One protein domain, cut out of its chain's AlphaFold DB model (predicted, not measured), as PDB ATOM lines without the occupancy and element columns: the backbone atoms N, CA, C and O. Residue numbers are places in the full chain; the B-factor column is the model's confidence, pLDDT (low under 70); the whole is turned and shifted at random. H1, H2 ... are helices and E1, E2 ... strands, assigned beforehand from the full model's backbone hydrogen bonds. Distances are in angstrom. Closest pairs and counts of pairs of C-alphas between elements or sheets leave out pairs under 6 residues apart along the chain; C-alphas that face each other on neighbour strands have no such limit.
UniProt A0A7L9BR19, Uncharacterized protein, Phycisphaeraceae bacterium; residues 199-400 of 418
ATOM      1  N   PRO A 199     181.691 217.371 216.031       81.00
ATOM      2  CA  PRO A 199     182.581 218.345 215.387       81.00
ATOM      3  C   PRO A 199     182.415 218.542 213.869       81.00
ATOM      4  O   PRO A 199     182.393 219.691 213.445       81.00
ATOM      5  N   PHE A 200     182.263 217.494 213.048       89.06
ATOM      6  CA  PHE A 200     182.266 217.647 211.580       89.06
ATOM      7  C   PHE A 200     181.087 218.478 211.085       89.06
ATOM      8  O   PHE A 200     181.255 219.420 210.317       89.06
ATOM      9  N   ASP A 201     179.890 218.152 211.563       88.44
ATOM     10  CA  ASP A 201     178.667 218.848 211.181       88.44
ATOM     11  C   ASP A 201     178.703 220.336 211.550       88.44
ATOM     12  O   ASP A 201     178.183 221.164 210.800       88.44
ATOM     13  N   CYS A 202     179.330 220.646 212.688       86.88
ATOM     14  CA  CYS A 202     179.569 221.996 213.182       86.88
ATOM     15  C   CYS A 202     180.609 222.732 212.322       86.88
ATOM     16  O   CYS A 202     180.349 223.853 211.881       86.88
ATOM     17  N   ASP A 203     181.745 222.098 212.022       88.50
ATOM     18  CA  ASP A 203     182.787 222.672 211.165       88.50
ATOM     19  C   ASP A 203     182.259 222.952 209.757       88.50
ATOM     20  O   ASP A 203     182.449 224.050 209.235       88.50
ATOM     21  N   LEU A 204     181.558 221.988 209.154       92.62
ATOM     22  CA  LEU A 204     180.981 222.128 207.823       92.62
ATOM     23  C   LEU A 204     180.007 223.307 207.768       92.62
ATOM     24  O   LEU A 204     180.161 224.177 206.916       92.62
ATOM     25  N   GLU A 205     179.049 223.395 208.693       89.56
ATOM     26  CA  GLU A 205     178.101 224.515 208.710       89.56
ATOM     27  C   GLU A 205     178.801 225.864 208.945       89.56
ATOM     28  O   GLU A 205     178.480 226.857 208.284       89.56
ATOM     29  N   ALA A 206     179.791 225.909 209.842       86.38
ATOM     30  CA  ALA A 206     180.565 227.118 210.093       86.38
ATOM     31  C   ALA A 206     181.321 227.585 208.840       86.38
ATOM     32  O   ALA A 206     181.333 228.783 208.551       86.38
ATOM     33  N   TRP A 207     181.922 226.664 208.082       89.56
ATOM     34  CA  TRP A 207     182.636 226.990 206.851       89.56
ATOM     35  C   TRP A 207     181.702 227.371 205.703       89.56
ATOM     36  O   TRP A 207     181.992 228.342 205.008       89.56
ATOM     37  N   VAL A 208     180.560 226.700 205.531       91.81
ATOM     38  CA  VAL A 208     179.565 227.058 204.502       91.81
ATOM     39  C   VAL A 208     179.102 228.506 204.675       91.81
ATOM     40  O   VAL A 208     179.182 229.298 203.732       91.81
ATOM     41  N   ARG A 209     178.726 228.893 205.902       85.38
ATOM     42  CA  ARG A 209     178.267 230.256 206.234       85.38
ATOM     43  C   ARG A 209     179.334 231.342 206.033       85.38
ATOM     44  O   ARG A 209     179.008 232.524 206.041       85.38
ATOM     45  N   ARG A 210     180.604 230.960 205.876       84.81
ATOM     46  CA  ARG A 210     181.752 231.872 205.725       84.81
ATOM     47  C   ARG A 210     182.288 232.002 204.320       84.81
ATOM     48  O   ARG A 210     183.124 232.865 204.094       84.81
ATOM     49  N   SER A 211     181.796 231.188 203.398       89.81
ATOM     50  CA  SER A 211     182.155 231.273 201.981       89.81
ATOM     51  C   SER A 211     181.819 232.624 201.345       89.81
ATOM     52  O   SER A 211     182.162 232.849 200.198       89.81
ATOM     53  N   LEU A 212     181.059 233.502 202.014       90.44
ATOM     54  CA  LEU A 212     180.533 234.757 201.465       90.44
ATOM     55  C   LEU A 212     179.690 234.594 200.183       90.44
ATOM     56  O   LEU A 212     179.121 235.579 199.726       90.44
ATOM     57  N   LEU A 213     179.523 233.384 199.637       92.88
ATOM     58  CA  LEU A 213     178.833 233.134 198.371       92.88
ATOM     59  C   LEU A 213     177.345 233.482 198.444       92.88
ATOM     60  O   LEU A 213     176.801 233.975 197.459       92.88
ATOM     61  N   GLN A 214     176.716 233.362 199.618       91.19
ATOM     62  CA  GLN A 214     175.375 233.902 199.853       91.19
ATOM     63  C   GLN A 214     175.345 235.426 199.673       91.19
ATOM     64  O   GLN A 214     174.568 235.940 198.873       91.19
ATOM     65  N   CYS A 215     176.243 236.158 200.340       90.25
ATOM     66  CA  CYS A 215     176.355 237.608 200.159       90.25
ATOM     67  C   CYS A 215     176.637 237.974 198.693       90.25
ATOM     68  O   CYS A 215     176.041 238.900 198.143       90.25
ATOM     69  N   MET A 216     177.529 237.232 198.029       92.94
ATOM     70  CA  MET A 216     177.859 237.484 196.628       92.94
ATOM     71  C   MET A 216     176.657 237.207 195.714       92.94
ATOM     72  O   MET A 216     176.448 237.940 194.745       92.94
ATOM     73  N   THR A 217     175.836 236.205 196.039       92.00
ATOM     74  CA  THR A 217     174.550 235.941 195.379       92.00
ATOM     75  C   THR A 217     173.603 237.126 195.543       92.00
ATOM     76  O   THR A 217     173.116 237.641 194.536       92.00
ATOM     77  N   ASP A 218     173.415 237.616 196.772       89.81
ATOM     78  CA  ASP A 218     172.547 238.761 197.086       89.81
ATOM     79  C   ASP A 218     172.988 240.044 196.357       89.81
ATOM     80  O   ASP A 218     172.162 240.845 195.915       89.81
ATOM     81  N   LYS A 219     174.301 240.218 196.159       90.88
ATOM     82  CA  LYS A 219     174.897 241.316 195.376       90.88
ATOM     83  C   LYS A 219     174.898 241.068 193.861       90.88
ATOM     84  O   LYS A 219     175.474 241.844 193.095       90.88
ATOM     85  N   GLY A 220     174.234 240.010 193.403       90.75
ATOM     86  CA  GLY A 220     174.024 239.731 191.991       90.75
ATOM     87  C   GLY A 220     175.266 239.199 191.287       90.75
ATOM     88  O   GLY A 220     175.516 239.572 190.137       90.75
ATOM     89  N   LEU A 221     176.064 238.345 191.938       91.69
ATOM     90  CA  LEU A 221     177.070 237.533 191.245       91.69
ATOM     91  C   LEU A 221     176.392 236.576 190.258       91.69
ATOM     92  O   LEU A 221     176.825 236.505 189.108       91.69
ATOM     93  N   TYR A 222     175.277 235.954 190.654       88.56
ATOM     94  CA  TYR A 222     174.505 235.085 189.770       88.56
ATOM     95  C   TYR A 222     174.018 235.829 188.524       88.56
ATOM     96  O   TYR A 222     173.406 236.897 188.611       88.56
ATOM     97  N   LYS A 223     174.293 235.267 187.348       81.69
ATOM     98  CA  LYS A 223     173.680 235.662 186.077       81.69
ATOM     99  C   LYS A 223     173.420 234.422 185.244       81.69
ATOM    100  O   LYS A 223     174.367 233.841 184.721       81.69
ATOM    101  N   SER A 224     172.139 234.105 185.075       67.56
ATOM    102  CA  SER A 224     171.704 233.105 184.111       67.56
ATOM    103  C   SER A 224     172.031 233.537 182.679       67.56
ATOM    104  O   SER A 224     172.213 234.720 182.371       67.56
ATOM    105  N   GLU A 225     172.147 232.536 181.816       55.84
ATOM    106  CA  GLU A 225     172.570 232.619 180.428       55.84
ATOM    107  C   GLU A 225     171.987 233.805 179.631       55.84
ATOM    108  O   GLU A 225     170.785 233.896 179.399       55.84
ATOM    109  N   ASN A 226     172.854 234.679 179.109       44.97
ATOM    110  CA  ASN A 226     172.511 235.573 177.996       44.97
ATOM    111  C   ASN A 226     173.066 234.971 176.704       44.97
ATOM    112  O   ASN A 226     174.292 234.811 176.640       44.97
ATOM    113  N   PRO A 227     172.254 234.669 175.672       40.47
ATOM    114  CA  PRO A 227     172.732 234.036 174.442       40.47
ATOM    115  C   PRO A 227     173.892 234.850 173.840       40.47
ATOM    116  O   PRO A 227     173.708 235.985 173.411       40.47
ATOM    117  N   GLY A 228     175.106 234.282 173.878       44.28
ATOM    118  CA  GLY A 228     176.326 234.873 173.310       44.28
ATOM    119  C   GLY A 228     177.331 235.545 174.266       44.28
ATOM    120  O   GLY A 228     178.346 236.036 173.784       44.28
ATOM    121  N   GLY A 229     177.105 235.601 175.584       45.50
ATOM    122  CA  GLY A 229     177.978 236.365 176.495       45.50
ATOM    123  C   GLY A 229     179.053 235.555 177.229       45.50
ATOM    124  O   GLY A 229     178.716 234.723 178.066       45.50
ATOM    125  N   VAL A 230     180.328 235.880 176.993       52.22
ATOM    126  CA  VAL A 230     181.418 235.739 177.984       52.22
ATOM    127  C   VAL A 230     181.015 236.547 179.240       52.22
ATOM    128  O   VAL A 230     180.405 237.610 179.093       52.22
ATOM    129  N   GLY A 231     181.250 236.024 180.452       59.78
ATOM    130  CA  GLY A 231     180.923 236.720 181.714       59.78
ATOM    131  C   GLY A 231     179.686 236.231 182.494       59.78
ATOM    132  O   GLY A 231     179.141 236.976 183.322       59.78
ATOM    133  N   ARG A 232     179.212 235.008 182.228       81.94
ATOM    134  CA  ARG A 232     178.212 234.292 183.043       81.94
ATOM    135  C   ARG A 232     178.827 233.798 184.361       81.94
ATOM    136  O   ARG A 232     180.035 233.657 184.453       81.94
ATOM    137  N   PHE A 233     177.997 233.685 185.391       89.81
ATOM    138  CA  PHE A 233     178.363 233.050 186.658       89.81
ATOM    139  C   PHE A 233     177.075 232.420 187.176       89.81
ATOM    140  O   PHE A 233     176.210 233.127 187.704       89.81
ATOM    141  N   ASP A 234     176.883 231.144 186.891       90.94
ATOM    142  CA  ASP A 234     175.648 230.396 187.123       90.94
ATOM    143  C   ASP A 234     175.900 229.186 188.039       90.94
ATOM    144  O   ASP A 234     176.713 229.270 188.961       90.94
ATOM    145  N   CYS A 235     175.097 228.122 187.929       92.50
ATOM    146  CA  CYS A 235     175.010 227.127 188.993       92.50
ATOM    147  C   CYS A 235     176.253 226.272 189.170       92.50
ATOM    148  O   CYS A 235     176.629 226.011 190.311       92.50
ATOM    149  N   ASP A 236     176.900 225.860 188.088       92.50
ATOM    150  CA  ASP A 236     178.146 225.106 188.164       92.50
ATOM    151  C   ASP A 236     179.309 225.996 188.612       92.50
ATOM    152  O   ASP A 236     180.147 225.537 189.385       92.50
ATOM    153  N   ASP A 237     179.318 227.284 188.257       94.88
ATOM    154  CA  ASP A 237     180.325 228.229 188.755       94.88
ATOM    155  C   ASP A 237     180.221 228.461 190.274       94.88
ATOM    156  O   ASP A 237     181.234 228.467 190.985       94.88
ATOM    157  N   PHE A 238     178.997 228.605 190.801       96.50
ATOM    158  CA  PHE A 238     178.757 228.655 192.248       96.50
ATOM    159  C   PHE A 238     179.129 227.347 192.938       96.50
ATOM    160  O   PHE A 238     179.700 227.370 194.035       96.50
ATOM    161  N   ALA A 239     178.801 226.215 192.312       96.81
ATOM    162  CA  ALA A 239     179.106 224.910 192.863       96.81
ATOM    163  C   ALA A 239     180.621 224.682 192.942       96.81
ATOM    164  O   ALA A 239     181.116 224.279 193.995       96.81
ATOM    165  N   ASP A 240     181.372 225.031 191.897       96.75
ATOM    166  CA  ASP A 240     182.830 224.943 191.914       96.75
ATOM    167  C   ASP A 240     183.454 225.865 192.966       96.75
ATOM    168  O   ASP A 240     184.315 225.430 193.731       96.75
ATOM    169  N   ALA A 241     183.010 227.126 193.042       97.12
ATOM    170  CA  ALA A 241     183.552 228.087 194.001       97.12
ATOM    171  C   ALA A 241     183.355 227.618 195.452       97.12
ATOM    172  O   ALA A 241     184.276 227.704 196.268       97.12
ATOM    173  N   MET A 242     182.170 227.089 195.779       97.75
ATOM    174  CA  MET A 242     181.895 226.529 197.103       97.75
ATOM    175  C   MET A 242     182.669 225.227 197.340       97.75
ATOM    176  O   MET A 242     183.168 225.004 198.442       97.75
ATOM    177  N   ALA A 243     182.796 224.363 196.334       97.31
ATOM    178  CA  ALA A 243     183.537 223.117 196.468       97.31
ATOM    179  C   ALA A 243     185.026 223.369 196.760       97.31
ATOM    180  O   ALA A 243     185.564 222.805 197.715       97.31
ATOM    181  N   GLU A 244     185.675 224.269 196.015       94.75
ATOM    182  CA  GLU A 244     187.067 224.672 196.260       94.75
ATOM    183  C   GLU A 244     187.238 225.341 197.632       94.75
ATOM    184  O   GLU A 244     188.163 224.995 198.377       94.75
ATOM    185  N   TRP A 245     186.292 226.204 198.026       94.50
ATOM    186  CA  TRP A 245     186.239 226.797 199.365       94.50
ATOM    187  C   TRP A 245     186.251 225.740 200.469       94.50
ATOM    188  O   TRP A 245     187.072 225.792 201.391       94.50
ATOM    189  N   LEU A 246     185.373 224.745 200.369       95.12
ATOM    190  CA  LEU A 246     185.273 223.676 201.356       95.12
ATOM    191  C   LEU A 246     186.516 222.782 201.346       95.12
ATOM    192  O   LEU A 246     187.018 222.435 202.415       95.12
ATOM    193  N   LEU A 247     187.075 222.459 200.176       90.56
ATOM    194  CA  LEU A 247     188.322 221.696 200.075       90.56
ATOM    195  C   LEU A 247     189.495 222.413 200.743       90.56
ATOM    196  O   LEU A 247     190.288 221.772 201.440       90.56
ATOM    197  N   ARG A 248     189.607 223.732 200.555       85.56
ATOM    198  CA  ARG A 248     190.677 224.553 201.137       85.56
ATOM    199  C   ARG A 248     190.662 224.500 202.663       85.56
ATOM    200  O   ARG A 248     191.728 224.410 203.272       85.56
ATOM    201  N   HIS A 249     189.472 224.514 203.253       86.38
ATOM    202  CA  HIS A 249     189.295 224.702 204.689       86.38
ATOM    203  C   HIS A 249     189.052 223.409 205.468       86.38
ATOM    204  O   HIS A 249     189.483 223.294 206.613       86.38
ATOM    205  N   LEU A 250     188.420 222.402 204.866       88.62
ATOM    206  CA  LEU A 250     188.087 221.159 205.563       88.62
ATOM    207  C   LEU A 250     189.136 220.066 205.386       88.62
ATOM    208  O   LEU A 250     189.307 219.262 206.298       88.62
ATOM    209  N   ARG A 251     189.885 220.021 204.273       83.56
ATOM    210  CA  ARG A 251     190.826 218.912 204.000       83.56
ATOM    211  C   ARG A 251     191.960 218.812 205.031       83.56
ATOM    212  O   ARG A 251     192.474 217.724 205.265       83.56
ATOM    213  N   GLY A 252     192.338 219.923 205.669       77.31
ATOM    214  CA  GLY A 252     193.321 219.922 206.761       77.31
ATOM    215  C   GLY A 252     192.811 219.282 208.060       77.31
ATOM    216  O   GLY A 252     193.605 218.699 208.794       77.31
ATOM    217  N   LEU A 253     191.504 219.368 208.326       80.81
ATOM    218  CA  LEU A 253     190.837 218.767 209.490       80.81
ATOM    219  C   LEU A 253     190.382 217.333 209.205       80.81
ATOM    220  O   LEU A 253     190.471 216.454 210.058       80.81
ATOM    221  N   TYR A 254     189.926 217.100 207.976       85.81
ATOM    222  CA  TYR A 254     189.309 215.864 207.520       85.81
ATOM    223  C   TYR A 254     190.013 215.380 206.245       85.81
ATOM    224  O   TYR A 254     189.499 215.586 205.148       85.81
ATOM    225  N   PRO A 255     191.187 214.729 206.345       80.06
ATOM    226  CA  PRO A 255     191.999 214.384 205.171       80.06
ATOM    227  C   PRO A 255     191.304 213.476 204.148       80.06
ATOM    228  O   PRO A 255     191.656 213.499 202.973       80.06
ATOM    229  N   SER A 256     190.323 212.686 204.591       81.81
ATOM    230  CA  SER A 256     189.519 211.795 203.749       81.81
ATOM    231  C   SER A 256     188.258 212.449 203.176       81.81
ATOM    232  O   SER A 256     187.469 211.757 202.534       81.81
ATOM    233  N   ILE A 257     188.027 213.743 203.428       88.94
ATOM    234  CA  ILE A 257     186.872 214.451 202.879       88.94
ATOM    235  C   ILE A 257     186.958 214.497 201.355       88.94
ATOM    236  O   ILE A 257     187.997 214.838 200.780       88.94
ATOM    237  N   GLN A 258     185.844 214.184 200.708       91.69
ATOM    238  CA  GLN A 258     185.658 214.440 199.288       91.69
ATOM    239  C   GLN A 258     184.621 215.546 199.154       91.69
ATOM    240  O   GLN A 258     183.645 215.594 199.903       91.69
ATOM    241  N   VAL A 259     184.867 216.460 198.228       95.12
ATOM    242  CA  VAL A 259     183.912 217.496 197.854       95.12
ATOM    243  C   VAL A 259     183.845 217.455 196.341       95.12
ATOM    244  O   VAL A 259     184.863 217.631 195.672       95.12
ATOM    245  N   GLU A 260     182.665 217.144 195.833       96.12
ATOM    246  CA  GLU A 260     182.376 216.967 194.415       96.12
ATOM    247  C   GLU A 260     181.227 217.894 194.018       96.12
ATOM    248  O   GLU A 260     180.594 218.532 194.863       96.12
ATOM    249  N   ILE A 261     180.947 217.959 192.726       97.19
ATOM    250  CA  ILE A 261     179.781 218.624 192.168       97.19
ATOM    251  C   ILE A 261     178.751 217.559 191.829       97.19
ATOM    252  O   ILE A 261     179.033 216.666 191.041       97.19
ATOM    253  N   LEU A 262     177.561 217.659 192.407       96.94
ATOM    254  CA  LEU A 262     176.375 216.909 192.023       96.94
ATOM    255  C   LEU A 262     175.650 217.667 190.912       96.94
ATOM    256  O   LEU A 262     175.069 218.722 191.166       96.94
ATOM    257  N   PHE A 263     175.638 217.109 189.705       95.12
ATOM    258  CA  PHE A 263     174.770 217.568 188.627       95.12
ATOM    259  C   PHE A 263     173.547 216.672 188.502       95.12
ATOM    260  O   PHE A 263     173.647 215.444 188.516       95.12
ATOM    261  N   PHE A 264     172.386 217.294 188.348       92.88
ATOM    262  CA  PHE A 264     171.115 216.617 188.147       92.88
ATOM    263  C   PHE A 264     170.222 217.447 187.231       92.88
ATOM    264  O   PHE A 264     170.344 218.669 187.159       92.88
ATOM    265  N   ALA A 265     169.308 216.779 186.533       90.44
ATOM    266  CA  ALA A 265     168.379 217.430 185.624       90.44
ATOM    267  C   ALA A 265     166.943 216.973 185.876       90.44
ATOM    268  O   ALA A 265     166.694 215.881 186.391       90.44
ATOM    269  N   TRP A 266     165.987 217.816 185.504       91.31
ATOM    270  CA  TRP A 266     164.566 217.494 185.535       91.31
ATOM    271  C   TRP A 266     163.830 218.140 184.363       91.31
ATOM    272  O   TRP A 266     164.297 219.102 183.751       91.31
ATOM    273  N   GLN A 267     162.647 217.611 184.061       91.50
ATOM    274  CA  GLN A 267     161.728 218.179 183.088       91.50
ATOM    275  C   GLN A 267     160.435 218.595 183.776       91.50
ATOM    276  O   GLN A 267     159.804 217.793 184.461       91.50
ATOM    277  N   CYS A 268     160.013 219.836 183.551       87.75
ATOM    278  CA  CYS A 268     158.675 220.289 183.907       87.75
ATOM    279  C   CYS A 268     157.717 220.096 182.718       87.75
ATOM    280  O   CYS A 268     158.130 220.288 181.570       87.75
ATOM    281  N   PRO A 269     156.427 219.774 182.945       88.62
ATOM    282  CA  PRO A 269     155.462 219.631 181.857       88.62
ATOM    283  C   PRO A 269     155.394 220.879 180.962       88.62
ATOM    284  O   PRO A 269     155.127 221.983 181.438       88.62
ATOM    285  N   GLY A 270     155.619 220.693 179.659       87.81
ATOM    286  CA  GLY A 270     155.570 221.769 178.662       87.81
ATOM    287  C   GLY A 270     156.766 222.727 178.674       87.81
ATOM    288  O   GLY A 270     156.664 223.800 178.084       87.81
ATOM    289  N   GLN A 271     157.868 222.369 179.339       85.69
ATOM    290  CA  GLN A 271     159.105 223.152 179.374       85.69
ATOM    291  C   GLN A 271     160.297 222.317 178.893       85.69
ATOM    292  O   GLN A 271     160.270 221.080 178.927       85.69
ATOM    293  N   ASP A 272     161.343 223.017 178.462       84.25
ATOM    294  CA  ASP A 272     162.625 222.393 178.163       84.25
ATOM    295  C   ASP A 272     163.268 221.839 179.451       84.25
ATOM    296  O   ASP A 272     163.015 222.361 180.545       84.25
ATOM    297  N   PRO A 273     164.081 220.771 179.348       84.25
ATOM    298  CA  PRO A 273     164.885 220.265 180.453       84.25
ATOM    299  C   PRO A 273     165.719 221.347 181.137       84.25
ATOM    300  O   PRO A 273     166.337 222.179 180.474       84.25
ATOM    301  N   VAL A 274     165.788 221.281 182.464       86.44
ATOM    302  CA  VAL A 274     166.644 222.147 183.278       86.44
ATOM    303  C   VAL A 274     167.666 221.281 184.003       86.44
ATOM    304  O   VAL A 274     167.306 220.273 184.608       86.44
ATOM    305  N   GLY A 275     168.936 221.677 183.924       90.06
ATOM    306  CA  GLY A 275     170.027 221.117 184.715       90.06
ATOM    307  C   GLY A 275     170.385 222.029 185.887       90.06
ATOM    308  O   GLY A 275     170.207 223.246 185.817       90.06
ATOM    309  N   HIS A 276     170.894 221.444 186.963       94.44
ATOM    310  CA  HIS A 276     171.441 222.182 188.090       94.44
ATOM    311  C   HIS A 276     172.665 221.475 188.664       94.44
ATOM    312  O   HIS A 276     172.768 220.249 188.613       94.44
ATOM    313  N   ALA A 277     173.580 222.264 189.220       94.94
ATOM    314  CA  ALA A 277     174.800 221.797 189.857       94.94
ATOM    315  C   ALA A 277     174.866 222.307 191.300       94.94
ATOM    316  O   ALA A 277     174.565 223.471 191.566       94.94
ATOM    317  N   MET A 278     175.264 221.436 192.227       96.81
ATOM    318  CA  MET A 278     175.461 221.776 193.638       96.81
ATOM    319  C   MET A 278     176.685 221.060 194.208       96.81
ATOM    320  O   MET A 278     176.934 219.915 193.843       96.81
ATOM    321  N   PRO A 279     177.417 221.655 195.158       98.12
ATOM    322  CA  PRO A 279     178.430 220.936 195.912       98.12
ATOM    323  C   PRO A 279     177.817 219.804 196.746       98.12
ATOM    324  O   PRO A 279     176.821 219.991 197.454       98.12
ATOM    325  N   ILE A 280     178.475 218.650 196.721       98.25
ATOM    326  CA  ILE A 280     178.210 217.517 197.602       98.25
ATOM    327  C   ILE A 280     179.477 217.166 198.381       98.25
ATOM    328  O   ILE A 280     180.556 216.996 197.818       98.25
ATOM    329  N   VAL A 281     179.353 217.070 199.702       98.00
ATOM    330  CA  VAL A 281     180.442 216.674 200.600       98.00
ATOM    331  C   VAL A 281     180.237 215.226 201.018       98.00
ATOM    332  O   VAL A 281     179.162 214.864 201.500       98.00
ATOM    333  N   ILE A 282     181.276 214.407 200.869       94.38
ATOM    334  CA  ILE A 282     181.280 212.993 201.240       94.38
ATOM    335  C   ILE A 282     182.295 212.798 202.365       94.38
ATOM    336  O   ILE A 282     183.500 213.019 202.201       94.38
ATOM    337  N   HIS A 283     181.804 212.389 203.532       89.62
ATOM    338  CA  HIS A 283     182.635 212.154 204.707       89.62
ATOM    339  C   HIS A 283     182.049 211.039 205.575       89.62
ATOM    340  O   HIS A 283     180.856 211.031 205.864       89.62
ATOM    341  N   GLY A 284     182.880 210.074 205.982       82.50
ATOM    342  CA  GLY A 284     182.443 208.970 206.848       82.50
ATOM    343  C   GLY A 284     181.315 208.110 206.259       82.50
ATOM    344  O   GLY A 284     180.503 207.576 207.007       82.50
ATOM    345  N   GLY A 285     181.223 208.016 204.927       83.00
ATOM    346  CA  GLY A 285     180.127 207.326 204.234       83.00
ATOM    347  C   GLY A 285     178.788 208.072 204.264       83.00
ATOM    348  O   GLY A 285     177.769 207.491 203.905       83.00
ATOM    349  N   LYS A 286     178.774 209.335 204.705       92.69
ATOM    350  CA  LYS A 286     177.612 210.228 204.648       92.69
ATOM    351  C   LYS A 286     177.764 211.254 203.538       92.69
ATOM    352  O   LYS A 286     178.881 211.636 203.190       92.69
ATOM    353  N   PHE A 287     176.623 211.724 203.051       96.00
ATOM    354  CA  PHE A 287     176.521 212.724 201.996       96.00
ATOM    355  C   PHE A 287     175.855 213.989 202.540       96.00
ATOM    356  O   PHE A 287     174.858 213.907 203.257       96.00
ATOM    357  N   TYR A 288     176.388 215.152 202.187       98.00
ATOM    358  CA  TYR A 288     175.842 216.449 202.573       98.00
ATOM    359  C   TYR A 288     175.721 217.323 201.334       98.00
ATOM    360  O   TYR A 288     176.698 217.496 200.611       98.00
ATOM    361  N   LEU A 289     174.540 217.885 201.100       98.19
ATOM    362  CA  LEU A 289     174.342 218.878 200.051       98.19
ATOM    363  C   LEU A 289     174.574 220.266 200.607       98.19
ATOM    364  O   LEU A 289     174.104 220.581 201.701       98.19
ATOM    365  N   ILE A 290     175.247 221.097 199.827       98.19
ATOM    366  CA  ILE A 290     175.500 222.486 200.179       98.19
ATOM    367  C   ILE A 290     174.783 223.356 199.164       98.19
ATOM    368  O   ILE A 290     175.014 223.215 197.970       98.19
ATOM    369  N   ASP A 291     173.920 224.255 199.618       95.69
ATOM    370  CA  ASP A 291     173.348 225.281 198.756       95.69
ATOM    371  C   ASP A 291     174.245 226.531 198.807       95.69
ATOM    372  O   ASP A 291     174.283 227.229 199.829       95.69
ATOM    373  N   PRO A 292     174.999 226.835 197.732       92.81
ATOM    374  CA  PRO A 292     175.917 227.968 197.719       92.81
ATOM    375  C   PRO A 292     175.200 229.325 197.686       92.81
ATOM    376  O   PRO A 292     175.807 230.332 198.053       92.81
ATOM    377  N   TYR A 293     173.927 229.363 197.283       90.00
ATOM    378  CA  TYR A 293     173.134 230.591 197.212       90.00
ATOM    379  C   TYR A 293     172.625 231.014 198.582       90.00
ATOM    380  O   TYR A 293     172.579 232.201 198.892       90.00
ATOM    381  N   THR A 294     172.220 230.044 199.397       89.44
ATOM    382  CA  THR A 294     171.609 230.294 200.708       89.44
ATOM    383  C   THR A 294     172.579 230.080 201.866       89.44
ATOM    384  O   THR A 294     172.304 230.519 202.982       89.44
ATOM    385  N   GLY A 295     173.721 229.431 201.621       88.81
ATOM    386  CA  GLY A 295     174.650 229.032 202.676       88.81
ATOM    387  C   GLY A 295     174.074 227.941 203.583       88.81
ATOM    388  O   GLY A 295     174.488 227.821 204.739       88.81
ATOM    389  N   GLU A 296     173.103 227.170 203.091       91.50
ATOM    390  CA  GLU A 296     172.486 226.074 203.831       91.50
ATOM    391  C   GLU A 296     173.205 224.741 203.582       91.50
ATOM    392  O   GLU A 296     173.701 224.448 202.493       91.50
ATOM    393  N   LYS A 297     173.250 223.915 204.631       94.50
ATOM    394  CA  LYS A 297     173.701 222.519 204.593       94.50
ATOM    395  C   LYS A 297     172.477 221.621 204.746       94.50
ATOM    396  O   LYS A 297     171.730 221.768 205.713       94.50
ATOM    397  N   HIS A 298     172.333 220.630 203.877       96.06
ATOM    398  CA  HIS A 298     171.341 219.565 204.005       96.06
ATOM    399  C   HIS A 298     172.029 218.204 204.180       96.06
ATOM    400  O   HIS A 298     173.060 217.936 203.565       96.06
ATOM    401  N   GLY A 299     171.465 217.343 205.027       94.00
ATOM    402  CA  GLY A 299     172.056 216.060 205.424       94.00
ATOM    403  C   GLY A 299     172.454 216.025 206.909       94.00
ATOM    404  O   GLY A 299     172.116 216.955 207.649       94.00
ATOM    405  N   PRO A 300     173.152 214.970 207.366       95.81
ATOM    406  CA  PRO A 300     173.723 213.880 206.565       95.81
ATOM    407  C   PRO A 300     172.673 212.962 205.927       95.81
ATOM    408  O   PRO A 300     171.641 212.679 206.529       95.81
ATOM    409  N   TYR A 301     172.992 212.445 204.744       93.06
ATOM    410  CA  TYR A 301     172.267 211.374 204.057       93.06
ATOM    411  C   TYR A 301     173.079 210.081 204.059       93.06
ATOM    412  O   TYR A 301     174.313 210.114 204.057       93.06
ATOM    413  N   ASP A 302     172.387 208.943 204.035       88.88
ATOM    414  CA  ASP A 302     173.010 207.614 204.040       88.88
ATOM    415  C   ASP A 302     173.454 207.151 202.646       88.88
ATOM    416  O   ASP A 302     174.228 206.205 202.523       88.88
ATOM    417  N   SER A 303     172.963 207.802 201.591       87.62
ATOM    418  CA  SER A 303     173.282 207.465 200.208       87.62
ATOM    419  C   SER A 303     173.223 208.687 199.294       87.62
ATOM    420  O   SER A 303     172.557 209.682 199.596       87.62
ATOM    421  N   LEU A 304     173.887 208.577 198.140       86.56
ATOM    422  CA  LEU A 304     173.797 209.558 197.060       86.56
ATOM    423  C   LEU A 304     172.351 209.740 196.579       86.56
ATOM    424  O   LEU A 304     171.938 210.862 196.319       86.56
ATOM    425  N   GLU A 305     171.570 208.658 196.530       88.19
ATOM    426  CA  GLU A 305     170.158 208.694 196.140       88.19
ATOM    427  C   GLU A 305     169.334 209.597 197.066       88.19
ATOM    428  O   GLU A 305     168.616 210.476 196.604       88.19
ATOM    429  N   GLN A 306     169.481 209.452 198.388       91.81
ATOM    430  CA  GLN A 306     168.777 210.312 199.347       91.81
ATOM    431  C   GLN A 306     169.175 211.785 199.203       91.81
ATOM    432  O   GLN A 306     168.315 212.665 199.279       91.81
ATOM    433  N   ALA A 307     170.467 212.051 198.983       94.00
ATOM    434  CA  ALA A 307     170.944 213.398 198.712       94.00
ATOM    435  C   ALA A 307     170.309 213.938 197.420       94.00
ATOM    436  O   ALA A 307     169.684 214.992 197.442       94.00
ATOM    437  N   TRP A 308     170.362 213.198 196.315       93.94
ATOM    438  CA  TRP A 308     169.765 213.613 195.046       93.94
ATOM    439  C   TRP A 308     168.258 213.871 195.138       93.94
ATOM    440  O   TRP A 308     167.795 214.906 194.658       93.94
ATOM    441  N   GLN A 309     167.500 213.013 195.825       92.38
ATOM    442  CA  GLN A 309     166.074 213.251 196.066       92.38
ATOM    443  C   GLN A 309     165.838 214.563 196.822       92.38
ATOM    444  O   GLN A 309     164.920 215.312 196.480       92.38
ATOM    445  N   LYS A 310     166.699 214.907 197.794       96.19
ATOM    446  CA  LYS A 310     166.630 216.227 198.426       96.19
ATOM    447  C   LYS A 310     166.951 217.353 197.442       96.19
ATOM    448  O   LYS A 310     166.257 218.367 197.453       96.19
ATOM    449  N   ALA A 311     167.977 217.207 196.607       95.75
ATOM    450  CA  ALA A 311     168.329 218.221 195.614       95.75
ATOM    451  C   ALA A 311     167.156 218.492 194.653       95.75
ATOM    452  O   ALA A 311     166.790 219.641 194.412       95.75
ATOM    453  N   LEU A 312     166.486 217.437 194.184       93.19
ATOM    454  CA  LEU A 312     165.265 217.554 193.390       93.19
ATOM    455  C   LEU A 312     164.157 218.284 194.159       93.19
ATOM    456  O   LEU A 312     163.558 219.202 193.610       93.19
ATOM    457  N   GLU A 313     163.916 217.949 195.429       93.12
ATOM    458  CA  GLU A 313     162.924 218.637 196.273       93.12
ATOM    459  C   GLU A 313     163.185 220.154 196.375       93.12
ATOM    460  O   GLU A 313     162.248 220.953 196.368       93.12
ATOM    461  N   LEU A 314     164.455 220.562 196.455       91.69
ATOM    462  CA  LEU A 314     164.846 221.967 196.600       91.69
ATOM    463  C   LEU A 314     164.654 222.779 195.303       91.69
ATOM    464  O   LEU A 314     164.215 223.938 195.351       91.69
ATOM    465  N   PHE A 315     164.969 222.181 194.148       92.12
ATOM    466  CA  PHE A 315     165.084 222.901 192.872       92.12
ATOM    467  C   PHE A 315     163.961 222.602 191.867       92.12
ATOM    468  O   PHE A 315     163.534 223.507 191.142       92.12
ATOM    469  N   MET A 316     163.399 221.392 191.859       90.38
ATOM    470  CA  MET A 316     162.276 221.019 190.992       90.38
ATOM    471  C   MET A 316     160.949 221.525 191.578       90.38
ATOM    472  O   MET A 316     160.162 220.789 192.166       90.38
ATOM    473  N   ARG A 317     160.674 222.821 191.401       87.38
ATOM    474  CA  ARG A 317     159.498 223.494 191.992       87.38
ATOM    475  C   ARG A 317     158.188 223.334 191.205       87.38
ATOM    476  O   ARG A 317     157.172 223.909 191.589       87.38
ATOM    477  N   CYS A 318     158.196 222.611 190.087       87.31
ATOM    478  CA  CYS A 318     157.031 222.461 189.216       87.31
ATOM    479  C   CYS A 318     156.203 221.213 189.551       87.31
ATOM    480  O   CYS A 318     156.731 220.119 189.747       87.31
ATOM    481  N   THR A 319     154.876 221.357 189.560       90.31
ATOM    482  CA  THR A 319     153.959 220.223 189.734       90.31
ATOM    483  C   THR A 319     154.076 219.256 188.559       90.31
ATOM    484  O   THR A 319     153.930 219.660 187.405       90.31
ATOM    485  N   GLY A 320     154.290 217.973 188.856       84.06
ATOM    486  CA  GLY A 320     154.457 216.931 187.838       84.06
ATOM    487  C   GLY A 320     155.826 216.934 187.159       84.06
ATOM    488  O   GLY A 320     155.958 216.325 186.102       84.06
ATOM    489  N   GLY A 321     156.818 217.629 187.728       86.31
ATOM    490  CA  GLY A 321     158.201 217.527 187.278       86.31
ATOM    491  C   GLY A 321     158.750 216.113 187.457       86.31
ATOM    492  O   GLY A 321     158.429 215.434 188.436       86.31
ATOM    493  N   THR A 322     159.573 215.676 186.509       86.06
ATOM    494  CA  THR A 322     160.216 214.359 186.535       86.06
ATOM    495  C   THR A 322     161.728 214.505 186.426       86.06
ATOM    496  O   THR A 322     162.187 215.245 185.550       86.06
ATOM    497  N   PRO A 323     162.517 213.797 187.251       85.44
ATOM    498  CA  PRO A 323     163.962 213.733 187.069       85.44
ATOM    499  C   PRO A 323     164.316 213.187 185.680       85.44
ATOM    500  O   PRO A 323     163.600 212.340 185.142       85.44
ATOM    501  N   ILE A 324     165.406 213.681 185.098       83.12
ATOM    502  CA  ILE A 324     165.945 213.200 183.825       83.12
ATOM    503  C   ILE A 324     167.286 212.536 184.100       83.12
ATOM    504  O   ILE A 324     168.228 213.198 184.537       83.12
ATOM    505  N   GLY A 325     167.373 211.249 183.768       79.19
ATOM    506  CA  GLY A 325     168.583 210.462 183.971       79.19
ATOM    507  C   GLY A 325     168.971 210.337 185.444       79.19
ATOM    508  O   GLY A 325     168.191 210.644 186.345       79.19
ATOM    509  N   THR A 326     170.199 209.881 185.657       78.06
ATOM    510  CA  THR A 326     170.802 209.700 186.981       78.06
ATOM    511  C   THR A 326     171.723 210.872 187.289       78.06
ATOM    512  O   THR A 326     172.359 211.406 186.372       78.06
ATOM    513  N   PRO A 327     171.821 211.295 188.560       87.75
ATOM    514  CA  PRO A 327     172.732 212.347 188.948       87.75
ATOM    515  C   PRO A 327     174.165 211.907 188.675       87.75
ATOM    516  O   PRO A 327     174.532 210.747 188.867       87.75
ATOM    517  N   VAL A 328     174.995 212.856 188.268       85.81
ATOM    518  CA  VAL A 328     176.419 212.611 188.058       85.81
ATOM    519  C   VAL A 328     177.202 213.423 189.067       85.81
ATOM    520  O   VAL A 328     176.883 214.589 189.298       85.81
ATOM    521  N   THR A 329     178.226 212.810 189.656       90.19
ATOM    522  CA  THR A 329     179.201 213.529 190.468       90.19
ATOM    523  C   THR A 329     180.537 213.649 189.749       90.19
ATOM    524  O   THR A 329     180.934 212.750 189.003       90.19
ATOM    525  N   TYR A 330     181.206 214.785 189.918       87.62
ATOM    526  CA  TYR A 330     182.517 215.049 189.326       87.62
ATOM    527  C   TYR A 330     183.335 216.025 190.188       87.62
ATOM    528  O   TYR A 330     182.758 216.789 190.965       87.62
ATOM    529  N   PRO A 331     184.678 216.020 190.090       92.06
ATOM    530  CA  PRO A 331     185.520 216.962 190.826       92.06
ATOM    531  C   PRO A 331     185.261 218.424 190.419       92.06
ATOM    532  O   PRO A 331     184.949 218.676 189.252       92.06
ATOM    533  N   PRO A 332     185.456 219.403 191.324       90.88
ATOM    534  CA  PRO A 332     185.329 220.812 190.969       90.88
ATOM    535  C   PRO A 332     186.254 221.187 189.807       90.88
ATOM    536  O   PRO A 332     187.410 220.763 189.730       90.88
ATOM    537  N   GLY A 333     185.724 221.975 188.875       87.75
ATOM    538  CA  GLY A 333     186.424 222.415 187.672       87.75
ATOM    539  C   GLY A 333     186.551 221.376 186.554       87.75
ATOM    540  O   GLY A 333     187.052 221.717 185.477       87.75
ATOM    541  N   ASP A 334     186.105 220.132 186.759       85.88
ATOM    542  CA  ASP A 334     185.992 219.163 185.672       85.88
ATOM    543  C   ASP A 334     184.767 219.502 184.808       85.88
ATOM    544  O   ASP A 334     183.663 219.720 185.301       85.88
ATOM    545  N   ARG A 335     184.983 219.589 183.494       81.31
ATOM    546  CA  ARG A 335     183.947 219.816 182.472       81.31
ATOM    547  C   ARG A 335     184.002 218.760 181.364       81.31
ATOM    548  O   ARG A 335     183.410 218.931 180.304       81.31
ATOM    549  N   SER A 336     184.723 217.657 181.580       74.31
ATOM    550  CA  SER A 336     184.927 216.600 180.579       74.31
ATOM    551  C   SER A 336     183.629 215.910 180.151       74.31
ATOM    552  O   SER A 336     183.510 215.493 178.999       74.31
ATOM    553  N   LEU A 337     182.639 215.849 181.045       71.62
ATOM    554  CA  LEU A 337     181.320 215.271 180.783       71.62
ATOM    555  C   LEU A 337     180.441 216.143 179.875       71.62
ATOM    556  O   LEU A 337     179.547 215.624 179.207       71.62
ATOM    557  N   TRP A 338     180.719 217.447 179.798       80.12
ATOM    558  CA  TRP A 338     179.970 218.387 178.971       80.12
ATOM    559  C   TRP A 338     180.922 219.223 178.110       80.12
ATOM    560  O   TRP A 338     181.174 220.388 178.400       80.12
ATOM    561  N   PRO A 339     181.433 218.680 176.989       70.06
ATOM    562  CA  PRO A 339     182.445 219.351 176.164       70.06
ATOM    563  C   PRO A 339     181.961 220.649 175.494       70.06
ATOM    564  O   PRO A 339     182.761 221.365 174.891       70.06
ATOM    565  N   ARG A 340     180.653 220.932 175.547       77.12
ATOM    566  CA  ARG A 340     180.059 222.189 175.076       77.12
ATOM    567  C   ARG A 340     179.964 223.253 176.167       77.12
ATOM    568  O   ARG A 340     179.764 224.412 175.809       77.12
ATOM    569  N   GLU A 341     180.091 222.873 177.437       78.19
ATOM    570  CA  GLU A 341     180.090 223.841 178.526       78.19
ATOM    571  C   GLU A 341     181.325 224.737 178.429       78.19
ATOM    572  O   GLU A 341     182.403 224.289 178.001       78.19
ATOM    573  N   PRO A 342     181.197 226.021 178.797       82.25
ATOM    574  CA  PRO A 342     182.344 226.885 178.981       82.25
ATOM    575  C   PRO A 342     183.372 226.247 179.919       82.25
ATOM    576  O   PRO A 342     183.090 225.366 180.732       82.25
ATOM    577  N   LYS A 343     184.613 226.726 179.823       86.88
ATOM    578  CA  LYS A 343     185.602 226.393 180.850       86.88
ATOM    579  C   LYS A 343     185.120 226.963 182.195       86.88
ATOM    580  O   LYS A 343     184.359 227.922 182.183       86.88
ATOM    581  N   PRO A 344     185.594 226.453 183.338       89.94
ATOM    582  CA  PRO A 344     185.231 227.032 184.631       89.94
ATOM    583  C   PRO A 344     185.513 228.541 184.711       89.94
ATOM    584  O   PRO A 344     186.486 229.014 184.106       89.94
ATOM    585  N   TRP A 345     184.712 229.289 185.480       91.56
ATOM    586  CA  TRP A 345     184.745 230.759 185.518       91.56
ATOM    587  C   TRP A 345     186.129 231.392 185.717       91.56
ATOM    588  O   TRP A 345     186.428 232.444 185.146       91.56
ATOM    589  N   TRP A 346     187.022 230.758 186.479       91.06
ATOM    590  CA  TRP A 346     188.380 231.265 186.707       91.06
ATOM    591  C   TRP A 346     189.278 231.206 185.466       91.06
ATOM    592  O   TRP A 346     190.423 231.639 185.523       91.06
ATOM    593  N   HIS A 347     188.809 230.693 184.331       88.56
ATOM    594  CA  HIS A 347     189.510 230.817 183.054       88.56
ATOM    595  C   HIS A 347     189.243 232.142 182.332       88.56
ATOM    596  O   HIS A 347     189.933 232.436 181.353       88.56
ATOM    597  N   TYR A 348     188.283 232.942 182.804       88.50
ATOM    598  CA  TYR A 348     187.867 234.185 182.164       88.50
ATOM    599  C   TYR A 348     188.171 235.391 183.057       88.50
ATOM    600  O   TYR A 348     187.702 235.498 184.188       88.50
ATOM    601  N   GLU A 349     188.982 236.318 182.549       87.81
ATOM    602  CA  GLU A 349     189.448 237.488 183.307       87.81
ATOM    603  C   GLU A 349     188.301 238.404 183.760       87.81
ATOM    604  O   GLU A 349     188.335 238.931 184.870       87.81
ATOM    605  N   ASP A 350     187.271 238.579 182.937       87.94
ATOM    606  CA  ASP A 350     186.089 239.384 183.254       87.94
ATOM    607  C   ASP A 350     185.243 238.758 184.375       87.94
ATOM    608  O   ASP A 350     184.736 239.472 185.247       87.94
ATOM    609  N   MET A 351     185.144 237.427 184.409       90.12
ATOM    610  CA  MET A 351     184.510 236.708 185.516       90.12
ATOM    611  C   MET A 351     185.334 236.829 186.796       90.12
ATOM    612  O   MET A 351     184.771 237.157 187.838       90.12
ATOM    613  N   GLN A 352     186.662 236.671 186.721       91.56
ATOM    614  CA  GLN A 352     187.550 236.906 187.867       91.56
ATOM    615  C   GLN A 352     187.410 238.343 188.404       91.56
ATOM    616  O   GLN A 352     187.273 238.536 189.612       91.56
ATOM    617  N   GLN A 353     187.389 239.355 187.523       90.38
ATOM    618  CA  GLN A 353     187.183 240.767 187.886       90.38
ATOM    619  C   GLN A 353     185.874 240.963 188.644       90.38
ATOM    620  O   GLN A 353     185.826 241.605 189.696       90.38
ATOM    621  N   ARG A 354     184.791 240.404 188.100       91.00
ATOM    622  CA  ARG A 354     183.466 240.505 188.699       91.00
ATOM    623  C   ARG A 354     183.412 239.807 190.053       91.00
ATOM    624  O   ARG A 354     182.901 240.408 190.998       91.00
ATOM    625  N   PHE A 355     183.947 238.591 190.137       94.19
ATOM    626  CA  PHE A 355     184.034 237.819 191.371       94.19
ATOM    627  C   PHE A 355     184.780 238.613 192.442       94.19
ATOM    628  O   PHE A 355     184.229 238.869 193.506       94.19
ATOM    629  N   CYS A 356     185.981 239.112 192.136       93.00
ATOM    630  CA  CYS A 356     186.800 239.872 193.078       93.00
ATOM    631  C   CYS A 356     186.176 241.193 193.518       93.00
ATOM    632  O   CYS A 356     186.271 241.550 194.692       93.00
ATOM    633  N   ARG A 357     185.506 241.914 192.612       92.25
ATOM    634  CA  ARG A 357     184.775 243.132 192.980       92.25
ATOM    635  C   ARG A 357     183.669 242.827 193.992       92.25
ATOM    636  O   ARG A 357     183.616 243.479 195.028       92.25
ATOM    637  N   ILE A 358     182.825 241.834 193.710       92.88
ATOM    638  CA  ILE A 358     181.698 241.481 194.586       92.88
ATOM    639  C   ILE A 358     182.203 240.869 195.902       92.88
ATOM    640  O   ILE A 358     181.690 241.202 196.968       92.88
ATOM    641  N   LEU A 359     183.254 240.045 195.849       92.06
ATOM    642  CA  LEU A 359     183.902 239.494 197.038       92.06
ATOM    643  C   LEU A 359     184.391 240.608 197.964       92.06
ATOM    644  O   LEU A 359     184.132 240.572 199.163       92.06
ATOM    645  N   LYS A 360     185.056 241.623 197.402       89.12
ATOM    646  CA  LYS A 360     185.530 242.783 198.158       89.12
ATOM    647  C   LYS A 360     184.380 243.517 198.851       89.12
ATOM    648  O   LYS A 360     184.510 243.840 200.025       89.12
ATOM    649  N   GLU A 361     183.263 243.735 198.160       89.19
ATOM    650  CA  GLU A 361     182.073 244.361 198.754       89.19
ATOM    651  C   GLU A 361     181.529 243.537 199.935       89.19
ATOM    652  O   GLU A 361     181.240 244.092 200.990       89.19
ATOM    653  N   CYS A 362     181.458 242.209 199.806       87.50
ATOM    654  CA  CYS A 362     181.048 241.322 200.903       87.50
ATOM    655  C   CYS A 362     182.040 241.310 202.077       87.50
ATOM    656  O   CYS A 362     181.646 241.237 203.239       87.50
ATOM    657  N   CYS A 363     183.332 241.442 201.786       84.38
ATOM    658  CA  CYS A 363     184.401 241.537 202.776       84.38
ATOM    659  C   CYS A 363     184.451 242.861 203.541       84.38
ATOM    660  O   CYS A 363     185.094 242.951 204.582       84.38
ATOM    661  N   GLU A 364     183.802 243.912 203.061       80.50
ATOM    662  CA  GLU A 364     183.711 245.176 203.798       80.50
ATOM    663  C   GLU A 364     182.502 245.179 204.761       80.50
ATOM    664  O   GLU A 364     182.466 245.954 205.716       80.50
ATOM    665  N   GLU A 365     181.561 244.240 204.593       73.25
ATOM    666  CA  GLU A 365     180.313 244.095 205.367       73.25
ATOM    667  C   GLU A 365     180.392 243.017 206.481       73.25
ATOM    668  O   GLU A 365     179.375 242.566 207.012       73.25
ATOM    669  N   ILE A 366     181.613 242.626 206.880       59.34
ATOM    670  CA  ILE A 366     181.945 241.427 207.686       59.34
ATOM    671  C   ILE A 366     181.201 241.207 209.021       59.34
ATOM    672  O   ILE A 366     181.116 240.044 209.417       59.34
ATOM    673  N   PRO A 367     180.598 242.180 209.736       52.78
ATOM    674  CA  PRO A 367     179.855 241.816 210.943       52.78
ATOM    675  C   PRO A 367     178.640 240.898 210.699       52.78
ATOM    676  O   PRO A 367     178.126 240.340 211.665       52.78
ATOM    677  N   ALA A 368     178.162 240.738 209.455       48.47
ATOM    678  CA  ALA A 368     176.895 240.056 209.164       48.47
ATOM    679  C   ALA A 368     176.990 238.548 208.836       48.47
ATOM    680  O   ALA A 368     176.023 237.826 209.081       48.47
ATOM    681  N   TYR A 369     178.124 238.038 208.339       49.91
ATOM    682  CA  TYR A 369     178.223 236.662 207.823       49.91
ATOM    683  C   TYR A 369     179.344 235.887 208.532       49.91
ATOM    684  O   TYR A 369     180.497 235.945 208.114       49.91
ATOM    685  N   GLY A 370     179.044 235.163 209.620       55.72
ATOM    686  CA  GLY A 370     180.029 234.194 210.135       55.72
ATOM    687  C   GLY A 370     180.047 233.841 211.618       55.72
ATOM    688  O   GLY A 370     180.989 233.155 212.033       55.72
ATOM    689  N   THR A 371     179.060 234.233 212.429       59.97
ATOM    690  CA  THR A 371     178.943 233.640 213.772       59.97
ATOM    691  C   THR A 371     178.645 232.146 213.605       59.97
ATOM    692  O   THR A 371     177.662 231.813 212.936       59.97
ATOM    693  N   PRO A 372     179.472 231.236 214.160       61.53
ATOM    694  CA  PRO A 372     179.143 229.818 214.173       61.53
ATOM    695  C   PRO A 372     177.745 229.601 214.776       61.53
ATOM    696  O   PRO A 372     177.312 230.412 215.606       61.53
ATOM    697  N   PRO A 373     177.035 228.524 214.401       66.56
ATOM    698  CA  PRO A 373     175.772 228.168 215.039       66.56
ATOM    699  C   PRO A 373     175.898 228.179 216.570       66.56
ATOM    700  O   PRO A 373     176.938 227.819 217.127       66.56
ATOM    701  N   ALA A 374     174.851 228.595 217.285       65.69
ATOM    702  CA  ALA A 374     174.890 228.606 218.746       65.69
ATOM    703  C   ALA A 374     175.189 227.192 219.286       65.69
ATOM    704  O   ALA A 374     174.506 226.233 218.936       65.69
ATOM    705  N   GLY A 375     176.218 227.060 220.130       68.50
ATOM    706  CA  GLY A 375     176.665 225.762 220.657       68.50
ATOM    707  C   GLY A 375     177.622 224.981 219.744       68.50
ATOM    708  O   GLY A 375     178.064 223.902 220.128       68.50
ATOM    709  N   CYS A 376     177.989 225.525 218.582       71.06
ATOM    710  CA  CYS A 376     179.030 224.992 217.710       71.06
ATOM    711  C   CYS A 376     180.363 225.702 218.001       71.06
ATOM    712  O   CYS A 376     180.464 226.924 217.904       71.06
ATOM    713  N   THR A 377     181.385 224.935 218.397       74.12
ATOM    714  CA  THR A 377     182.766 225.422 218.551       74.12
ATOM    715  C   THR A 377     183.626 224.754 217.483       74.12
ATOM    716  O   THR A 377     183.997 223.592 217.673       74.12
ATOM    717  N   PRO A 378     183.910 225.445 216.365       72.62
ATOM    718  CA  PRO A 378     184.660 224.849 215.273       72.62
ATOM    719  C   PRO A 378     186.092 224.491 215.678       72.62
ATOM    720  O   PRO A 378     186.706 225.177 216.504       72.62
ATOM    721  N   GLN A 379     186.633 223.427 215.094       75.19
ATOM    722  CA  GLN A 379     188.000 222.986 215.351       75.19
ATOM    723  C   GLN A 379     189.028 223.949 214.741       75.19
ATOM    724  O   GLN A 379     188.814 224.548 213.687       75.19
ATOM    725  N   ALA A 380     190.175 224.087 215.410       67.50
ATOM    726  CA  ALA A 380     191.324 224.795 214.856       67.50
ATOM    727  C   ALA A 380     191.977 223.950 213.753       67.50
ATOM    728  O   ALA A 380     192.254 222.769 213.974       67.50
ATOM    729  N   LEU A 381     192.280 224.554 212.604       66.00
ATOM    730  CA  LEU A 381     193.149 223.960 211.594       66.00
ATOM    731  C   LEU A 381     194.545 223.677 212.190       66.00
ATOM    732  O   LEU A 381     194.936 224.303 213.183       66.00
ATOM    733  N   PRO A 382     195.343 222.785 211.572       63.06
ATOM    734  CA  PRO A 382     196.700 222.476 212.032       63.06
ATOM    735  C   PRO A 382     197.640 223.688 212.159       63.06
ATOM    736  O   PRO A 382     198.605 223.637 212.916       63.06
ATOM    737  N   ASP A 383     197.370 224.777 211.436       61.84
ATOM    738  CA  ASP A 383     198.111 226.044 211.509       61.84
ATOM    739  C   ASP A 383     197.617 226.990 212.627       61.84
ATOM    740  O   ASP A 383     198.096 228.116 212.757       61.84
ATOM    741  N   GLY A 384     196.668 226.535 213.448       61.41
ATOM    742  CA  GLY A 384     196.066 227.295 214.538       61.41
ATOM    743  C   GLY A 384     194.963 228.259 214.096       61.41
ATOM    744  O   GLY A 384     194.424 228.981 214.939       61.41
ATOM    745  N   THR A 385     194.596 228.298 212.810       64.00
ATOM    746  CA  THR A 385     193.445 229.090 212.368       64.00
ATOM    747  C   THR A 385     192.149 228.442 212.852       64.00
ATOM    748  O   THR A 385     191.865 227.281 212.590       64.00
ATOM    749  N   VAL A 386     191.351 229.192 213.609       57.75
ATOM    750  CA  VAL A 386     190.025 228.751 214.058       57.75
ATOM    751  C   VAL A 386     188.986 229.477 213.219       57.75
ATOM    752  O   VAL A 386     189.096 230.705 213.082       57.75
ATOM    753  N   PRO A 387     187.938 228.787 212.737       54.25
ATOM    754  CA  PRO A 387     186.769 229.445 212.182       54.25
ATOM    755  C   PRO A 387     186.144 230.402 213.220       54.25
ATOM    756  O   PRO A 387     185.252 230.055 213.982       54.25
ATOM    757  N   GLY A 388     186.564 231.673 213.229       49.38
ATOM    758  CA  GLY A 388     185.851 232.793 213.874       49.38
ATOM    759  C   GLY A 388     186.659 233.617 214.827       49.38
ATOM    760  O   GLY A 388     186.103 234.498 215.470       49.38
ATOM    761  N   VAL A 389     187.947 233.317 214.921       50.22
ATOM    762  CA  VAL A 389     188.809 233.934 215.919       50.22
ATOM    763  C   VAL A 389     189.886 234.795 215.257       50.22
ATOM    764  O   VAL A 389     190.231 235.837 215.803       50.22
ATOM    765  N   ASN A 390     190.352 234.439 214.051       43.03
ATOM    766  CA  ASN A 390     191.514 235.080 213.425       43.03
ATOM    767  C   ASN A 390     191.215 235.633 212.014       43.03
ATOM    768  O   ASN A 390     191.379 234.929 211.024       43.03
ATOM    769  N   GLY A 391     190.853 236.921 211.936       47.88
ATOM    770  CA  GLY A 391     190.878 237.730 210.705       47.88
ATOM    771  C   GLY A 391     189.777 237.447 209.664       47.88
ATOM    772  O   GLY A 391     188.986 236.520 209.828       47.88
ATOM    773  N   PRO A 392     189.700 238.268 208.598       50.97
ATOM    774  CA  PRO A 392     188.756 238.083 207.498       50.97
ATOM    775  C   PRO A 392     189.167 236.870 206.644       50.97
ATOM    776  O   PRO A 392     189.799 237.003 205.598       50.97
ATOM    777  N   THR A 393     188.856 235.663 207.116       59.47
ATOM    778  CA  THR A 393     188.915 234.446 206.294       59.47
ATOM    779  C   THR A 393     187.885 234.560 205.171       59.47
ATOM    780  O   THR A 393     186.761 234.973 205.442       59.47
ATOM    781  N   GLY A 394     188.246 234.197 203.938       65.88
ATOM    782  CA  GLY A 394     187.320 234.218 202.801       65.88
ATOM    783  C   GLY A 394     187.359 235.443 201.911       65.88
ATOM    784  O   GLY A 394     186.601 235.492 200.954       65.88
ATOM    785  N   CYS A 395     188.276 236.381 202.142       83.06
ATOM    786  CA  CYS A 395     188.444 237.572 201.303       83.06
ATOM    787  C   CYS A 395     189.483 237.431 200.189       83.06
ATOM    788  O   CYS A 395     189.882 238.423 199.578       83.06
ATOM    789  N   SER A 396     189.928 236.205 199.922       86.75
ATOM    790  CA  SER A 396     190.853 235.892 198.843       86.75
ATOM    791  C   SER A 396     190.151 235.058 197.781       86.75
ATOM    792  O   SER A 396     189.608 234.001 198.080       86.75
ATOM    793  N   ILE A 397     190.232 235.478 196.515       89.75
ATOM    794  CA  ILE A 397     189.772 234.657 195.380       89.75
ATOM    795  C   ILE A 397     190.441 233.277 195.355       89.75
ATOM    796  O   ILE A 397     189.837 232.308 194.912       89.75
ATOM    797  N   CYS A 398     191.663 233.173 195.881       88.06
ATOM    798  CA  CYS A 398     192.432 231.932 195.937       88.06
ATOM    799  C   CYS A 398     191.811 230.851 196.823       88.06
ATOM    800  O   CYS A 398     192.254 229.704 196.773       88.06
ATOM    801  N   ASP A 399     190.830 231.223 197.640       89.25
ATOM    802  CA  ASP A 399     190.074 230.280 198.446       89.25
ATOM    803  C   ASP A 399     188.934 229.626 197.648       89.25
ATOM    804  O   ASP A 399     188.418 228.611 198.088       89.25
ATOM    805  N   TYR A 400     188.569 230.159 196.476       94.38
ATOM    806  CA  TYR A 400     187.428 229.711 195.659       94.38
ATOM    807  C   TYR A 400     187.845 229.105 194.314       94.38
ATOM    808  O   TYR A 400     187.001 228.867 193.455       94.38
TER     809      TYR A 400
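Overview. This is residues 199 to 400 of the 418 residues of an uncharacterized protein of Phycisphaeraceae bacterium (UniProt A0A7L9BR19). A strongly twisted sheet of five strands curls round helix H4 on one face, while H3 packs along the other face and H1 covers the E4 and E3 side. Beyond H3, away from the sheet, H2 and H5 meet about perpendicular, and residues 365 to 400, with no named element, follow H5. The printed part has 202 residues, with five named helices and five named strands in the order H1 H2 H3 E1 E2 E3 E4 H4 E5 H5. The sheet's order is E4 E3 E2 E1 E5, antiparallel throughout, and the class is mixed, helices and strands. The whole is compact, with a radius of gyration of the C-alphas of 16.9 A and spans of 52 by 40 by 30 A.

Arrangement. E1, residues 258 to 267, E2, residues 274 to 283, E3, residues 286 to 291, and E4, residues 296 to 301, form a meander, each strand the antiparallel neighbour of the one before. N 262 and O 278 are 2.7 A apart between E1 and E2, N 288 and O 281 2.9 A between E3 and E2, and N 298 and O 289 2.8 A between E4 and E3, within hydrogen-bond range. E5, residues 322 to 330, is the edge strand beside E1, with N 263 and O 328 at 2.8 A, and bends by 58 degrees at residue 325. The sheet curls round H4, residues 304 to 315; the closest C-alphas of H4 and E3 are those of Leu 304 and Phe 287, 6.5 A apart. H3, residues 235 to 250, and H1, residues 199 to 208, are on the face opposite H4: three layers, helices on both faces of a sheet. H3 runs along E2, at 4 degrees on the local plane, at a height over the sheet of 7.5 A. H1 touches H3 at a steep tilt of 45 degrees, with C-alphas 207 and 246 closest at 6.9 A. H2, residues 213 to 218, touches residues 358 to 362 of H5, residues 349 to 364; C-alphas 216 and 358 are closest at 5.9 A. In the five helices every O i to N i+4 pair is within hydrogen-bond range.

Along the chain. H1 begins at C-alpha 199, (182.581, 218.345, 215.387), and H5 ends at C-alpha 364, (183.711, 245.176, 203.798). E1 is 29.1 A long, E2 28.5 A, H5 22.6 A, E5 22.5 A and H3 21.9 A.

Size, cuts and confidence. The C-alphas farthest apart are those of Gly 270 and Gly 384, 54.4 A. The printed part has no cut. The links H2 to H3 and E5 to H5 are long. Residues 224 to 231, 366 to 375 and 380 to 394 have pLDDT under 70.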